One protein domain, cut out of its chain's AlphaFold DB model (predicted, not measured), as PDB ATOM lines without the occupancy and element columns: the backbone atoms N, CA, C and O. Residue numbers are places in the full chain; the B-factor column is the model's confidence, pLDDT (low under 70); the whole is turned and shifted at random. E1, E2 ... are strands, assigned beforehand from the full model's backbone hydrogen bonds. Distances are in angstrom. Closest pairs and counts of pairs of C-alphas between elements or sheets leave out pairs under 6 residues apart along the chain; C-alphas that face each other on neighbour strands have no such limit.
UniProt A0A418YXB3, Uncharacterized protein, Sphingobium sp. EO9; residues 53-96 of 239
ATOM      1  N   THR A  53     -43.278  43.755  -2.450       54.62
ATOM      2  CA  THR A  53     -43.289  42.638  -1.507       54.62
ATOM      3  C   THR A  53     -44.337  41.564  -1.835       54.62
ATOM      4  O   THR A  53     -44.596  40.711  -0.993       54.62
ATOM      5  N   VAL A  54     -44.997  41.600  -3.002       63.44
ATOM      6  CA  VAL A  54     -45.867  40.485  -3.425       63.44
ATOM      7  C   VAL A  54     -44.984  39.373  -4.010       63.44
ATOM      8  O   VAL A  54     -44.306  39.627  -5.008       63.44
ATOM      9  N   PRO A  55     -44.960  38.161  -3.422       67.81
ATOM     10  CA  PRO A  55     -44.171  37.049  -3.945       67.81
ATOM     11  C   PRO A  55     -44.654  36.678  -5.349       67.81
ATOM     12  O   PRO A  55     -45.845  36.482  -5.590       67.81
ATOM     13  N   ASN A  56     -43.718  36.627  -6.295       76.88
ATOM     14  CA  ASN A  56     -43.999  36.481  -7.725       76.88
ATOM     15  C   ASN A  56     -43.920  35.022  -8.216       76.88
ATOM     16  O   ASN A  56     -44.195  34.769  -9.390       76.88
ATOM     17  N   ALA A  57     -43.545  34.067  -7.356       80.06
ATOM     18  CA  ALA A  57     -43.405  32.659  -7.711       80.06
ATOM     19  C   ALA A  57     -43.699  31.713  -6.532       80.06
ATOM     20  O   ALA A  57     -43.742  32.110  -5.369       80.06
ATOM     21  N   THR A  58     -43.877  30.430  -6.844       83.06
ATOM     22  CA  THR A  58     -43.973  29.341  -5.863       83.06
ATOM     23  C   THR A  58     -42.776  28.413  -6.010       83.06
ATOM     24  O   THR A  58     -42.423  28.034  -7.130       83.06
ATOM     25  N   CYS A  59     -42.166  28.017  -4.895       81.00
ATOM     26  CA  CYS A  59     -41.043  27.088  -4.905       81.00
ATOM     27  C   CYS A  59     -41.493  25.719  -5.451       81.00
ATOM     28  O   CYS A  59     -42.451  25.148  -4.926       81.00
ATOM     29  N   PRO A  60     -40.803  25.141  -6.452       77.12
ATOM     30  CA  PRO A  60     -41.180  23.848  -7.026       77.12
ATOM     31  C   PRO A  60     -40.945  22.658  -6.081       77.12
ATOM     32  O   PRO A  60     -41.436  21.568  -6.355       77.12
ATOM     33  N   VAL A  61     -40.190  22.847  -4.993       77.44
ATOM     34  CA  VAL A  61     -39.845  21.782  -4.038       77.44
ATOM     35  C   VAL A  61     -40.821  21.747  -2.862       77.44
ATOM     36  O   VAL A  61     -41.331  20.685  -2.522       77.44
ATOM     37  N   CYS A  62     -41.097  22.896  -2.238       79.69
ATOM     38  CA  CYS A  62     -41.915  22.977  -1.022       79.69
ATOM     39  C   CYS A  62     -43.270  23.675  -1.220       79.69
ATOM     40  O   CYS A  62     -44.088  23.684  -0.303       79.69
ATOM     41  N   GLY A  63     -43.516  24.283  -2.385       80.06
ATOM     42  CA  GLY A  63     -44.744  25.028  -2.675       80.06
ATOM     43  C   GLY A  63     -44.867  26.382  -1.965       80.06
ATOM     44  O   GLY A  63     -45.895  27.040  -2.111       80.06
ATOM     45  N   ALA A  64     -43.850  26.820  -1.210       79.38
ATOM     46  CA  ALA A  64     -43.861  28.111  -0.523       79.38
ATOM     47  C   ALA A  64     -43.885  29.285  -1.515       79.38
ATOM     48  O   ALA A  64     -43.325  29.197  -2.610       79.38
ATOM     49  N   GLN A  65     -44.524  30.389  -1.124       80.50
ATOM     50  CA  GLN A  65     -44.479  31.638  -1.884       80.50
ATOM     51  C   GLN A  65     -43.090  32.263  -1.740       80.50
ATOM     52  O   GLN A  65     -42.634  32.481  -0.621       80.50
ATOM     53  N   VAL A  66     -42.428  32.526  -2.863       83.38
ATOM     54  CA  VAL A  66     -41.038  32.991  -2.927       83.38
ATOM     55  C   VAL A  66     -40.888  34.096  -3.969       83.38
ATOM     56  O   VAL A  66     -41.728  34.273  -4.857       83.38
ATOM     57  N   PHE A  67     -39.784  34.827  -3.881       81.88
ATOM     58  CA  PHE A  67     -39.379  35.815  -4.870       81.88
ATOM     59  C   PHE A  67     -38.394  35.195  -5.861       81.88
ATOM     60  O   PHE A  67     -37.345  34.690  -5.480       81.88
ATOM     61  N   PHE A  68     -38.720  35.239  -7.145       81.25
ATOM     62  CA  PHE A  68     -37.920  34.724  -8.246       81.25
ATOM     63  C   PHE A  68     -37.231  35.859  -9.002       81.25
ATOM     64  O   PHE A  68     -37.876  36.830  -9.408       81.25
ATOM     65  N   TYR A  69     -35.929  35.690  -9.235       81.62
ATOM     66  CA  TYR A  69     -35.110  36.556 -10.073       81.62
ATOM     67  C   TYR A  69     -34.454  35.751 -11.195       81.62
ATOM     68  O   TYR A  69     -33.866  34.694 -10.948       81.62
ATOM     69  N   GLN A  70     -34.511  36.277 -12.419       81.75
ATOM     70  CA  GLN A  70     -33.834  35.723 -13.587       81.75
ATOM     71  C   GLN A  70     -33.109  36.831 -14.352       81.75
ATOM     72  O   GLN A  70     -33.697  37.869 -14.637       81.75
ATOM     73  N   ASN A  71     -31.845  36.590 -14.701       79.69
ATOM     74  CA  ASN A  71     -31.058  37.465 -15.571       79.69
ATOM     75  C   ASN A  71     -31.158  37.001 -17.039       79.69
ATOM     76  O   ASN A  71     -31.389  35.817 -17.302       79.69
ATOM     77  N   ASP A  72     -30.894  37.898 -17.988       81.88
ATOM     78  CA  ASP A  72     -30.865  37.636 -19.435       81.88
ATOM     79  C   ASP A  72     -29.821  36.576 -19.823       81.88
ATOM     80  O   ASP A  72     -29.989  35.839 -20.793       81.88
ATOM     81  N   PHE A  73     -28.772  36.430 -19.009       75.25
ATOM     82  CA  PHE A  73     -27.749  35.386 -19.144       75.25
ATOM     83  C   PHE A  73     -28.196  34.001 -18.628       75.25
ATOM     84  O   PHE A  73     -27.407  33.060 -18.626       75.25
ATOM     85  N   GLY A  74     -29.447  33.849 -18.172       74.62
ATOM     86  CA  GLY A  74     -30.037  32.564 -17.770       74.62
ATOM     87  C   GLY A  74     -29.842  32.164 -16.301       74.62
ATOM     88  O   GLY A  74     -30.383  31.139 -15.875       74.62
ATOM     89  N   SER A  75     -29.125  32.964 -15.506       76.25
ATOM     90  CA  SER A  75     -29.010  32.770 -14.054       76.25
ATOM     91  C   SER A  75     -30.361  32.974 -13.372       76.25
ATOM     92  O   SER A  75     -31.075  33.922 -13.694       76.25
ATOM     93  N   ARG A  76     -30.706  32.093 -12.427       81.38
ATOM     94  CA  ARG A  76     -31.994  32.072 -11.717       81.38
ATOM     95  C   ARG A  76     -31.765  31.883 -10.220       81.38
ATOM     96  O   ARG A  76     -30.979  31.015  -9.852       81.38
ATOM     97  N   VAL A  77     -32.446  32.661  -9.382       77.94
ATOM     98  CA  VAL A  77     -32.352  32.580  -7.911       77.94
ATOM     99  C   VAL A  77     -33.740  32.756  -7.294       77.94
ATOM    100  O   VAL A  77     -34.548  33.533  -7.807       77.94
ATOM    101  N   TYR A  78     -34.006  32.032  -6.205       82.31
ATOM    102  CA  TYR A  78     -35.215  32.166  -5.393       82.31
ATOM    103  C   TYR A  78     -34.858  32.710  -4.001       82.31
ATOM    104  O   TYR A  78     -33.911  32.230  -3.373       82.31
ATOM    105  N   PHE A  79     -35.628  33.682  -3.515       81.00
ATOM    106  CA  PHE A  79     -35.464  34.328  -2.211       81.00
ATOM    107  C   PHE A  79     -36.736  34.198  -1.374       81.00
ATOM    108  O   PHE A  79     -37.841  34.206  -1.920       81.00
ATOM    109  N   ASP A  80     -36.575  34.136  -0.055       75.81
ATOM    110  CA  ASP A  80     -37.701  34.129   0.889       75.81
ATOM    111  C   ASP A  80     -38.211  35.539   1.220       75.81
ATOM    112  O   ASP A  80     -39.406  35.721   1.444       75.81
ATOM    113  N   ASP A  81     -37.330  36.547   1.219       73.50
ATOM    114  CA  ASP A  81     -37.683  37.934   1.540       73.50
ATOM    115  C   ASP A  81     -36.839  38.944   0.739       73.50
ATOM    116  O   ASP A  81     -35.663  38.706   0.440       73.50
ATOM    117  N   LEU A  82     -37.438  40.089   0.406       69.44
ATOM    118  CA  LEU A  82     -36.806  41.197  -0.315       69.44
ATOM    119  C   LEU A  82     -36.289  42.251   0.671       69.44
ATOM    120  O   LEU A  82     -36.763  43.386   0.721       69.44
ATOM    121  N   GLY A  83     -35.284  41.867   1.454       68.12
ATOM    122  CA  GLY A  83     -34.565  42.762   2.353       68.12
ATOM    123  C   GLY A  83     -33.212  42.176   2.761       68.12
ATOM    124  O   GLY A  83     -33.098  40.955   2.859       68.12
ATOM    125  N   PRO A  84     -32.171  42.995   3.013       47.31
ATOM    126  CA  PRO A  84     -30.903  42.504   3.564       47.31
ATOM    127  C   PRO A  84     -31.197  41.751   4.874       47.31
ATOM    128  O   PRO A  84     -31.830  42.357   5.744       47.31
ATOM    129  N   PRO A  85     -30.813  40.470   5.059       61.09
ATOM    130  CA  PRO A  85     -29.703  39.705   4.459       61.09
ATOM    131  C   PRO A  85     -29.980  38.878   3.177       61.09
ATOM    132  O   PRO A  85     -29.181  38.006   2.858       61.09
ATOM    133  N   TRP A  86     -31.049  39.138   2.420       71.62
ATOM    134  CA  TRP A  86     -31.433  38.411   1.191       71.62
ATOM    135  C   TRP A  86     -31.402  36.882   1.363       71.62
ATOM    136  O   TRP A  86     -30.599  36.203   0.717       71.62
ATOM    137  N   PRO A  87     -32.238  36.320   2.256       75.50
ATOM    138  CA  PRO A  87     -32.230  34.886   2.516       75.50
ATOM    139  C   PRO A  87     -32.568  34.109   1.233       75.50
ATOM    140  O   PRO A  87     -33.674  34.215   0.695       75.50
ATOM    141  N   LYS A  88     -31.587  33.343   0.733       78.19
ATOM    142  CA  LYS A  88     -31.777  32.381  -0.358       78.19
ATOM    143  C   LYS A  88     -32.707  31.278   0.132       78.19
ATOM    144  O   LYS A  88     -32.547  30.780   1.246       78.19
ATOM    145  N   HIS A  89     -33.656  30.889  -0.710       78.06
ATOM    146  CA  HIS A  89     -34.594  29.844  -0.342       78.06
ATOM    147  C   HIS A  89     -33.867  28.484  -0.254       78.06
ATOM    148  O   HIS A  89     -33.314  28.028  -1.266       78.06
ATOM    149  N   PRO A  90     -33.888  27.798   0.907       73.94
ATOM    150  CA  PRO A  90     -33.041  26.633   1.182       73.94
ATOM    151  C   PRO A  90     -33.337  25.431   0.281       73.94
ATOM    152  O   PRO A  90     -32.479  24.580   0.092       73.94
ATOM    153  N   CYS A  91     -34.531  25.343  -0.315       73.50
ATOM    154  CA  CYS A  91     -34.857  24.238  -1.219       73.50
ATOM    155  C   CYS A  91     -34.175  24.331  -2.593       73.50
ATOM    156  O   CYS A  91     -34.173  23.358  -3.341       73.50
ATOM    157  N   THR A  92     -33.654  25.504  -2.952       67.56
ATOM    158  CA  THR A  92     -32.978  25.761  -4.236       67.56
ATOM    159  C   THR A  92     -31.520  26.163  -4.067       67.56
ATOM    160  O   THR A  92     -30.809  26.334  -5.057       67.56
ATOM    161  N   ASP A  93     -31.081  26.304  -2.820       68.69
ATOM    162  CA  ASP A  93     -29.695  26.534  -2.469       68.69
ATOM    163  C   ASP A  93     -29.010  25.172  -2.344       68.69
ATOM    164  O   ASP A  93     -29.306  24.398  -1.439       68.69
ATOM    165  N   ASN A  94     -28.119  24.838  -3.277       58.38
ATOM    166  CA  ASN A  94     -27.332  23.600  -3.224       58.38
ATOM    167  C   ASN A  94     -26.229  23.670  -2.150       58.38
ATOM    168  O   ASN A  94     -25.147  23.124  -2.353       58.38
ATOM    169  N   ASP A  95     -26.464  24.359  -1.031       46.81
ATOM    170  CA  ASP A  95     -25.530  24.362   0.085       46.81
ATOM    171  C   ASP A  95     -25.583  22.975   0.749       46.81
ATOM    172  O   ASP A  95     -26.630  22.565   1.261       46.81
ATOM    173  N   PRO A  96     -24.480  22.202   0.751       40.75
ATOM    174  CA  PRO A  96     -24.436  20.888   1.371       40.75
ATOM    175  C   PRO A  96     -24.295  21.035   2.890       40.75
ATOM    176  O   PRO A  96     -23.351  20.522   3.491       40.75
TER     177      PRO A  96
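What this domain is: This is residues 53 to 96 of the 239 residues of an uncharacterized protein of Sphingobium sp. EO9 (UniProt A0A418YXB3). The model has little regular structure: one two-stranded antiparallel hairpin, E1 and E2, with long loops gathered about one end of it and its turn sticking out at the other. Residues 57 to 58 of the first loop pair with the start of E1. The printed part has 44 residues, with no named helix and two named strands, E1 then E2; the class is all strand, with 10 residues in named elements. It is compact, with a radius of gyration of the C-alphas of 10.3 A and spans of 28 by 25 by 21 A.

How they stand to each other: Residues 57 to 58 are paired, antiparallel, with residues 65 to 66 of E1, residues 65 to 70. A tight link of 5 residues joins it to E2, residues 76 to 79. The two form a hairpin, antiparallel at 149 degrees; N 67 and O 79 are 2.8 A apart and N 77 and O 69 2.9 A, both within hydrogen-bond range.

Where its parts are: E1 begins at C-alpha 65 (-44.479, 31.638, -1.884) and is 16.3 A long from first to last C-alpha. E2, 10.4 A long, ends at C-alpha 79 (-35.464, 34.328, -2.211).

The domain as a whole: The C-alphas farthest apart, those of Val 54 and Pro 96, are 29.4 A apart. The printed part has no cut. Residues 53 to 64 and 80 to 96 hold no named element. Residues 53 to 55, 82 to 85 and 92 to 96 have pLDDT under 70.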